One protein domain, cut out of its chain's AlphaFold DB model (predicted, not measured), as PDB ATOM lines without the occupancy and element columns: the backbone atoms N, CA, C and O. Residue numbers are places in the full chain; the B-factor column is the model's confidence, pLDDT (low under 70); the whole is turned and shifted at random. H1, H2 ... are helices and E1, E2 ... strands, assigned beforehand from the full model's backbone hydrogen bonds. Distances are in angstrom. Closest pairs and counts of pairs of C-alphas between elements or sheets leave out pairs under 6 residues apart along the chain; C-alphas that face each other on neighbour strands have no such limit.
ATOM      1  N   CYS A  15     -28.698  23.430 -28.218       95.75
ATOM      2  CA  CYS A  15     -29.487  22.862 -29.296       95.75
ATOM      3  C   CYS A  15     -30.931  22.630 -28.822       95.75
ATOM      4  O   CYS A  15     -31.154  22.043 -27.765       95.75
ATOM      5  N   LYS A  16     -31.914  23.088 -29.606       95.56
ATOM      6  CA  LYS A  16     -33.351  23.030 -29.265       95.56
ATOM      7  C   LYS A  16     -34.179  22.160 -30.217       95.56
ATOM      8  O   LYS A  16     -35.393  22.088 -30.078       95.56
ATOM      9  N   THR A  17     -33.543  21.531 -31.198       94.88
ATOM     10  CA  THR A  17     -34.220  20.697 -32.200       94.88
ATOM     11  C   THR A  17     -34.219  19.230 -31.786       94.88
ATOM     12  O   THR A  17     -33.192  18.700 -31.370       94.88
ATOM     13  N   GLN A  18     -35.352  18.545 -31.955       94.94
ATOM     14  CA  GLN A  18     -35.448  17.097 -31.733       94.94
ATOM     15  C   GLN A  18     -34.746  16.275 -32.825       94.94
ATOM     16  O   GLN A  18     -34.582  15.071 -32.658       94.94
ATOM     17  N   ALA A  19     -34.277  16.908 -33.911       94.69
ATOM     18  CA  ALA A  19     -33.389  16.245 -34.863       94.69
ATOM     19  C   ALA A  19     -32.073  15.805 -34.197       94.69
ATOM     20  O   ALA A  19     -31.484  14.817 -34.624       94.69
ATOM     21  N   ASN A  20     -31.634  16.498 -33.134       95.38
ATOM     22  CA  ASN A  20     -30.518  16.058 -32.302       95.38
ATOM     23  C   ASN A  20     -30.981  14.941 -31.334       95.38
ATOM     24  O   ASN A  20     -31.813  15.210 -30.458       95.38
ATOM     25  N   PRO A  21     -30.400  13.725 -31.401       95.25
ATOM     26  CA  PRO A  21     -30.776  12.599 -30.546       95.25
ATOM     27  C   PRO A  21     -30.671  12.881 -29.044       95.25
ATOM     28  O   PRO A  21     -31.468  12.359 -28.268       95.25
ATOM     29  N   GLN A  22     -29.725  13.724 -28.613       95.94
ATOM     30  CA  GLN A  22     -29.581  14.083 -27.199       95.94
ATOM     31  C   GLN A  22     -30.754  14.941 -26.718       95.94
ATOM     32  O   GLN A  22     -31.271  14.711 -25.627       95.94
ATOM     33  N   VAL A  23     -31.205  15.896 -27.538       97.00
ATOM     34  CA  VAL A  23     -32.380  16.732 -27.241       97.00
ATOM     35  C   VAL A  23     -33.645  15.881 -27.242       97.00
ATOM     36  O   VAL A  23     -34.480  16.027 -26.350       97.00
ATOM     37  N   ALA A  24     -33.783  14.963 -28.203       97.12
ATOM     38  CA  ALA A  24     -34.912  14.040 -28.259       97.12
ATOM     39  C   ALA A  24     -34.980  13.144 -27.010       97.12
ATOM     40  O   ALA A  24     -36.029  13.058 -26.371       97.12
ATOM     41  N   ALA A  25     -33.855  12.540 -26.612       97.50
ATOM     42  CA  ALA A  25     -33.775  11.692 -25.425       97.50
ATOM     43  C   ALA A  25     -34.065  12.469 -24.129       97.50
ATOM     44  O   ALA A  25     -34.841  12.005 -23.296       97.50
ATOM     45  N   ALA A  26     -33.496  13.669 -23.973       97.38
ATOM     46  CA  ALA A  26     -33.739  14.515 -22.805       97.38
ATOM     47  C   ALA A  26     -35.200  14.983 -22.729       97.38
ATOM     48  O   ALA A  26     -35.810  14.949 -21.665       97.38
ATOM     49  N   THR A  27     -35.791  15.342 -23.872       97.62
ATOM     50  CA  THR A  27     -37.209  15.713 -23.959       97.62
ATOM     51  C   THR A  27     -38.118  14.540 -23.589       97.62
ATOM     52  O   THR A  27     -39.085  14.723 -22.852       97.62
ATOM     53  N   ALA A  28     -37.795  13.322 -24.034       97.44
ATOM     54  CA  ALA A  28     -38.530  12.120 -23.643       97.44
ATOM     55  C   ALA A  28     -38.416  11.838 -22.132       97.44
ATOM     56  O   ALA A  28     -39.422  11.549 -21.486       97.44
ATOM     57  N   ALA A  29     -37.220  11.989 -21.551       97.69
ATOM     58  CA  ALA A  29     -36.993  11.841 -20.111       97.69
ATOM     59  C   ALA A  29     -37.728  12.907 -19.277       97.69
ATOM     60  O   ALA A  29     -38.167  12.630 -18.163       97.69
ATOM     61  N   ALA A  30     -37.922  14.103 -19.834       97.31
ATOM     62  CA  ALA A  30     -38.703  15.184 -19.241       97.31
ATOM     63  C   ALA A  30     -40.211  15.092 -19.556       97.31
ATOM     64  O   ALA A  30     -40.917  16.100 -19.530       97.31
ATOM     65  N   MET A  31     -40.715  13.891 -19.874       97.00
ATOM     66  CA  MET A  31     -42.134  13.628 -20.158       97.00
ATOM     67  C   MET A  31     -42.707  14.517 -21.277       97.00
ATOM     68  O   MET A  31     -43.860  14.940 -21.228       97.00
ATOM     69  N   GLY A  32     -41.893  14.817 -22.294       95.62
ATOM     70  CA  GLY A  32     -42.272  15.632 -23.448       95.62
ATOM     71  C   GLY A  32     -41.980  17.128 -23.309       95.62
ATOM     72  O   GLY A  32     -42.153  17.862 -24.281       95.62
ATOM     73  N   ALA A  33     -41.496  17.601 -22.156       97.56
ATOM     74  CA  ALA A  33     -41.035  18.979 -22.020       97.56
ATOM     75  C   ALA A  33     -39.709  19.176 -22.774       97.56
ATOM     76  O   ALA A  33     -38.716  18.502 -22.487       97.56
ATOM     77  N   LEU A  34     -39.688  20.098 -23.749       97.06
ATOM     78  CA  LEU A  34     -38.495  20.370 -24.554       97.06
ATOM     79  C   LEU A  34     -37.315  20.685 -23.635       97.06
ATOM     80  O   LEU A  34     -37.326  21.692 -22.928       97.06
ATOM     81  N   THR A  35     -36.300  19.830 -23.687       97.75
ATOM     82  CA  THR A  35     -35.103  19.948 -22.855       97.75
ATOM     83  C   THR A  35     -33.903  20.198 -23.765       97.75
ATOM     84  O   THR A  35     -33.378  19.251 -24.357       97.75
ATOM     85  N   PRO A  36     -33.496  21.469 -23.947       97.38
ATOM     86  CA  PRO A  36     -32.340  21.811 -24.762       97.38
ATOM     87  C   PRO A  36     -31.064  21.186 -24.205       97.38
ATOM     88  O   PRO A  36     -30.850  21.179 -22.994       97.38
ATOM     89  N   MET A  37     -30.196  20.716 -25.095       96.75
ATOM     90  CA  MET A  37     -28.923  20.089 -24.729       96.75
ATOM     91  C   MET A  37     -27.748  20.900 -25.280       96.75
ATOM     92  O   MET A  37     -27.924  21.600 -26.283       96.75
ATOM     93  N   PRO A  38     -26.553  20.831 -24.663       95.12
ATOM     94  CA  PRO A  38     -25.356  21.474 -25.198       95.12
ATOM     95  C   PRO A  38     -25.140  21.130 -26.674       95.12
ATOM     96  O   PRO A  38     -25.290  19.978 -27.083       95.12
ATOM     97  N   CYS A  39     -24.831  22.137 -27.491       92.69
ATOM     98  CA  CYS A  39     -24.621  21.928 -28.919       92.69
ATOM     99  C   CYS A  39     -23.353  21.101 -29.161       92.69
ATOM    100  O   CYS A  39     -22.263  21.527 -28.797       92.69
ATOM    101  N   ILE A  40     -23.482  19.954 -29.827       92.19
ATOM    102  CA  ILE A  40     -22.348  19.272 -30.456       92.19
ATOM    103  C   ILE A  40     -22.471  19.549 -31.957       92.19
ATOM    104  O   ILE A  40     -23.384  19.003 -32.592       92.19
ATOM    105  N   PRO A  41     -21.637  20.440 -32.521       91.81
ATOM    106  CA  PRO A  41     -21.772  20.847 -33.909       91.81
ATOM    107  C   PRO A  41     -21.486  19.655 -34.822       91.81
ATOM    108  O   PRO A  41     -20.489  18.960 -34.657       91.81
ATOM    109  N   VAL A  42     -22.357  19.420 -35.800       94.56
ATOM    110  CA  VAL A  42     -22.153  18.413 -36.848       94.56
ATOM    111  C   VAL A  42     -22.321  19.123 -38.178       94.56
ATOM    112  O   VAL A  42     -23.413  19.181 -38.732       94.56
ATOM    113  N   ILE A  43     -21.250  19.759 -38.643       95.12
ATOM    114  CA  ILE A  43     -21.274  20.588 -39.849       95.12
ATOM    115  C   ILE A  43     -21.057  19.694 -41.065       95.12
ATOM    116  O   ILE A  43     -20.106  18.913 -41.102       95.12
ATOM    117  N   VAL A  44     -21.955  19.794 -42.044       91.25
ATOM    118  CA  VAL A  44     -21.989  18.890 -43.212       91.25
ATOM    119  C   VAL A  44     -21.524  19.548 -44.508       91.25
ATOM    120  O   VAL A  44     -21.308  18.855 -45.498       91.25
ATOM    121  N   ALA A  45     -21.367  20.871 -44.509       91.50
ATOM    122  CA  ALA A  45     -20.976  21.646 -45.677       91.50
ATOM    123  C   ALA A  45     -20.018  22.786 -45.288       91.50
ATOM    124  O   ALA A  45     -20.082  23.259 -44.149       91.50
ATOM    125  N   PRO A  46     -19.155  23.238 -46.218       92.00
ATOM    126  CA  PRO A  46     -18.340  24.430 -46.024       92.00
ATOM    127  C   PRO A  46     -19.170  25.680 -45.722       92.00
ATOM    128  O   PRO A  46     -20.377  25.727 -45.966       92.00
ATOM    129  N   TRP A  47     -18.493  26.707 -45.218       94.38
ATOM    130  CA  TRP A  47     -19.063  28.041 -45.090       94.38
ATOM    131  C   TRP A  47     -19.385  28.635 -46.466       94.38
ATOM    132  O   TRP A  47     -18.641  28.427 -47.424       94.38
ATOM    133  N   SER A  48     -20.486  29.378 -46.557       94.12
ATOM    134  CA  SER A  48     -20.888  30.112 -47.761       94.12
ATOM    135  C   SER A  48     -21.555  31.442 -47.390       94.12
ATOM    136  O   SER A  48     -22.223  31.475 -46.355       94.12
ATOM    137  N   PRO A  49     -21.457  32.497 -48.219       93.00
ATOM    138  CA  PRO A  49     -20.758  32.529 -49.508       93.00
ATOM    139  C   PRO A  49     -19.229  32.619 -49.380       93.00
ATOM    140  O   PRO A  49     -18.534  32.145 -50.278       93.00
ATOM    141  N   GLY A  50     -18.715  33.153 -48.268       91.25
ATOM    142  CA  GLY A  50     -17.301  33.500 -48.130       91.25
ATOM    143  C   GLY A  50     -16.919  34.737 -48.946       91.25
ATOM    144  O   GLY A  50     -17.720  35.308 -49.691       91.25
ATOM    145  N   ALA A  51     -15.661  35.153 -48.826       90.12
ATOM    146  CA  ALA A  51     -15.112  36.284 -49.553       90.12
ATOM    147  C   ALA A  51     -15.063  36.020 -51.067       90.12
ATOM    148  O   ALA A  51     -14.638  34.963 -51.528       90.12
ATOM    149  N   SER A  52     -15.406  37.034 -51.860       88.38
ATOM    150  CA  SER A  52     -15.399  36.945 -53.328       88.38
ATOM    151  C   SER A  52     -14.008  37.054 -53.962       88.38
ATOM    152  O   SER A  52     -13.805  36.581 -55.079       88.38
ATOM    153  N   LYS A  53     -13.055  37.705 -53.280       86.06
ATOM    154  CA  LYS A  53     -11.710  38.012 -53.809       86.06
ATOM    155  C   LYS A  53     -10.561  37.462 -52.965       86.06
ATOM    156  O   LYS A  53      -9.438  37.403 -53.456       86.06
ATOM    157  N   ALA A  54     -10.818  37.099 -51.711       87.81
ATOM    158  CA  ALA A  54      -9.796  36.619 -50.791       87.81
ATOM    159  C   ALA A  54      -9.888  35.097 -50.667       87.81
ATOM    160  O   ALA A  54     -10.903  34.570 -50.211       87.81
ATOM    161  N   LEU A  55      -8.820  34.411 -51.073       89.62
ATOM    162  CA  LEU A  55      -8.671  32.970 -50.912       89.62
ATOM    163  C   LEU A  55      -7.584  32.667 -49.875       89.62
ATOM    164  O   LEU A  55      -6.538  33.314 -49.856       89.62
ATOM    165  N   LEU A  56      -7.830  31.658 -49.048       87.50
ATOM    166  CA  LEU A  56      -6.882  31.044 -48.125       87.50
ATOM    167  C   LEU A  56      -6.792  29.561 -48.496       87.50
ATOM    168  O   LEU A  56      -7.794  28.853 -48.407       87.50
ATOM    169  N   ASP A  57      -5.626  29.102 -48.954       88.19
ATOM    170  CA  ASP A  57      -5.412  27.725 -49.435       88.19
ATOM    171  C   ASP A  57      -6.508  27.245 -50.417       88.19
ATOM    172  O   ASP A  57      -7.147  26.210 -50.212       88.19
ATOM    173  N   ASP A  58      -6.759  28.034 -51.470       87.06
ATOM    174  CA  ASP A  58      -7.779  27.793 -52.511       87.06
ATOM    175  C   ASP A  58      -9.242  27.741 -52.014       87.06
ATOM    176  O   ASP A  58     -10.134  27.275 -52.723       87.06
ATOM    177  N   GLN A  59      -9.520  28.242 -50.808       86.69
ATOM    178  CA  GLN A  59     -10.869  28.358 -50.243       86.69
ATOM    179  C   GLN A  59     -11.219  29.820 -49.980       86.69
ATOM    180  O   GLN A  59     -10.360  30.595 -49.573       86.69
ATOM    181  N   ALA A  60     -12.481  30.205 -50.178       91.06
ATOM    182  CA  ALA A  60     -12.941  31.549 -49.839       91.06
ATOM    183  C   ALA A  60     -12.704  31.839 -48.350       91.06
ATOM    184  O   ALA A  60     -13.089  31.045 -47.487       91.06
ATOM    185  N   ALA A  61     -12.064  32.971 -48.052       90.88
ATOM    186  CA  ALA A  61     -11.899  33.431 -46.680       90.88
ATOM    187  C   ALA A  61     -13.273  33.679 -46.038       90.88
ATOM    188  O   ALA A  61     -14.221  34.060 -46.723       90.88
ATOM    189  N   LEU A  62     -13.392  33.472 -44.726       92.88
ATOM    190  CA  LEU A  62     -14.654  33.719 -44.030       92.88
ATOM    191  C   LEU A  62     -14.938  35.220 -43.933       92.88
ATOM    192  O   LEU A  62     -14.063  36.011 -43.586       92.88
ATOM    193  N   THR A  63     -16.181  35.576 -44.218       91.94
ATOM    194  CA  THR A  63     -16.773  36.914 -44.082       91.94
ATOM    195  C   THR A  63     -17.871  36.880 -43.022       91.94
ATOM    196  O   THR A  63     -18.330  35.808 -42.641       91.94
ATOM    197  N   ASP A  64     -18.305  38.032 -42.526       92.12
ATOM    198  CA  ASP A  64     -19.371  38.139 -41.519       92.12
ATOM    199  C   ASP A  64     -20.712  37.530 -41.975       92.12
ATOM    200  O   ASP A  64     -21.436  36.931 -41.181       92.12
ATOM    201  N   ASP A  65     -21.007  37.594 -43.271       93.25
ATOM    202  CA  ASP A  65     -22.174  36.968 -43.897       93.25
ATOM    203  C   ASP A  65     -22.020  35.454 -44.147       93.25
ATOM    204  O   ASP A  65     -22.971  34.795 -44.582       93.25
ATOM    205  N   SER A  66     -20.848  34.879 -43.857       94.50
ATOM    206  CA  SER A  66     -20.598  33.451 -44.030       94.50
ATOM    207  C   SER A  66     -21.375  32.619 -43.014       94.50
ATOM    208  O   SER A  66     -21.262  32.793 -41.798       94.50
ATOM    209  N   LYS A  67     -22.116  31.632 -43.521       95.31
ATOM    210  CA  LYS A  67     -22.886  30.675 -42.720       95.31
ATOM    211  C   LYS A  67     -22.540  29.242 -43.086       95.31
ATOM    212  O   LYS A  67     -22.203  28.955 -44.235       95.31
ATOM    213  N   CYS A  68     -22.662  28.327 -42.129       94.56
ATOM    214  CA  CYS A  68     -22.614  26.892 -42.402       94.56
ATOM    215  C   CYS A  68     -23.777  26.146 -41.739       94.56
ATOM    216  O   CYS A  68     -24.342  26.576 -40.730       94.56
ATOM    217  N   SER A  69     -24.151  25.016 -42.337       94.12
ATOM    218  CA  SER A  69     -25.316  24.232 -41.925       94.12
ATOM    219  C   SER A  69     -24.916  23.056 -41.042       94.12
ATOM    220  O   SER A  69     -24.030  22.262 -41.376       94.12
ATOM    221  N   CYS A  70     -25.625  22.906 -39.929       94.19
ATOM    222  CA  CYS A  70     -25.526  21.764 -39.035       94.19
ATOM    223  C   CYS A  70     -26.513  20.663 -39.457       94.19
ATOM    224  O   CYS A  70     -27.657  20.947 -39.814       94.19
ATOM    225  N   MET A  71     -26.105  19.397 -39.337       95.62
ATOM    226  CA  MET A  71     -26.925  18.206 -39.600       95.62
ATOM    227  C   MET A  71     -28.240  18.209 -38.811       95.62
ATOM    228  O   MET A  71     -29.245  17.679 -39.273       95.62
ATOM    229  N   TRP A  72     -28.259  18.863 -37.647       93.94
ATOM    230  CA  TRP A  72     -29.446  19.034 -36.807       93.94
ATOM    231  C   TRP A  72     -30.380  20.166 -37.275       93.94
ATOM    232  O   TRP A  72     -31.201  20.642 -36.496       93.94
ATOM    233  N   SER A  73     -30.244  20.626 -38.523       91.56
ATOM    234  CA  SER A  73     -31.004  21.741 -39.115       91.56
ATOM    235  C   SER A  73     -30.712  23.118 -38.499       91.56
ATOM    236  O   SER A  73     -31.518  24.038 -38.622       91.56
ATOM    237  N   GLY A  74     -29.570  23.270 -37.823       91.44
ATOM    238  CA  GLY A  74     -29.106  24.564 -37.312       91.44
ATOM    239  C   GLY A  74     -28.315  25.347 -38.362       91.44
ATOM    240  O   GLY A  74     -27.613  24.745 -39.170       91.44
ATOM    241  N   SER A  75     -28.391  26.677 -38.306       92.69
ATOM    242  CA  SER A  75     -27.490  27.592 -39.021       92.69
ATOM    243  C   SER A  75     -26.436  28.106 -38.044       92.69
ATOM    244  O   SER A  75     -26.772  28.454 -36.910       92.69
ATOM    245  N   ILE A  76     -25.173  28.117 -38.462       94.25
ATOM    246  CA  ILE A  76     -24.050  28.677 -37.708       94.25
ATOM    247  C   ILE A  76     -23.598  29.937 -38.431       94.25
ATOM    248  O   ILE A  76     -23.373  29.900 -39.639       94.25
ATOM    249  N   GLU A  77     -23.470  31.033 -37.689       93.69
ATOM    250  CA  GLU A  77     -23.223  32.372 -38.227       93.69
ATOM    251  C   GLU A  77     -22.108  33.048 -37.434       93.69
ATOM    252  O   GLU A  77     -21.929  32.773 -36.241       93.69
ATOM    253  N   ILE A  78     -21.369  33.935 -38.092       93.44
ATOM    254  CA  ILE A  78     -20.335  34.745 -37.455       93.44
ATOM    255  C   ILE A  78     -21.009  35.998 -36.896       93.44
ATOM    256  O   ILE A  78     -21.693  36.719 -37.609       93.44
TER     257      ILE A  78
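What this domain is: This is residues 15 to 78 of the 88 residues of an uncharacterized protein of Minicystis rosea (UniProt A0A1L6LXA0). The model is a thin rod with little regular structure: the short helix H1 lies near one end, the small hairpin of E1 and E2 near the middle, and a loop of residues 50 to 60 makes the other end. The 64 printed residues hold one named helix, then two named strands in an antiparallel sheet; the class is mixed, with only 15 residues in named elements. The whole is only just loose, close to extended, with a radius of gyration of the C-alphas of 15.8 A and spans of 51 by 17 by 14 A.

How they stand to each other: In H1, residues 21 to 29, every O i to N i+4 pair is within hydrogen-bond range. E1, residues 67 to 69, and E2, residues 75 to 77, form an antiparallel hairpin at 155 degrees, with N 68 and O 76 within hydrogen-bond range at 3.0 A. H1 and E2 are apart.

Where its parts are: H1 is 12.2 A long from C-alpha 21 at (-30.776, 12.599, -30.546). E1 is 6.9 A long and E2 6.5 A, ending at C-alpha 77 (-23.223, 32.372, -38.227).

The domain as a whole: The C-alphas farthest apart, those of Met 31 and Lys 53, are 51.5 A apart. The link from H1 to E1 is long, 37 residues. The printed part has no cut, and no printed residue is under 70 in pLDDT.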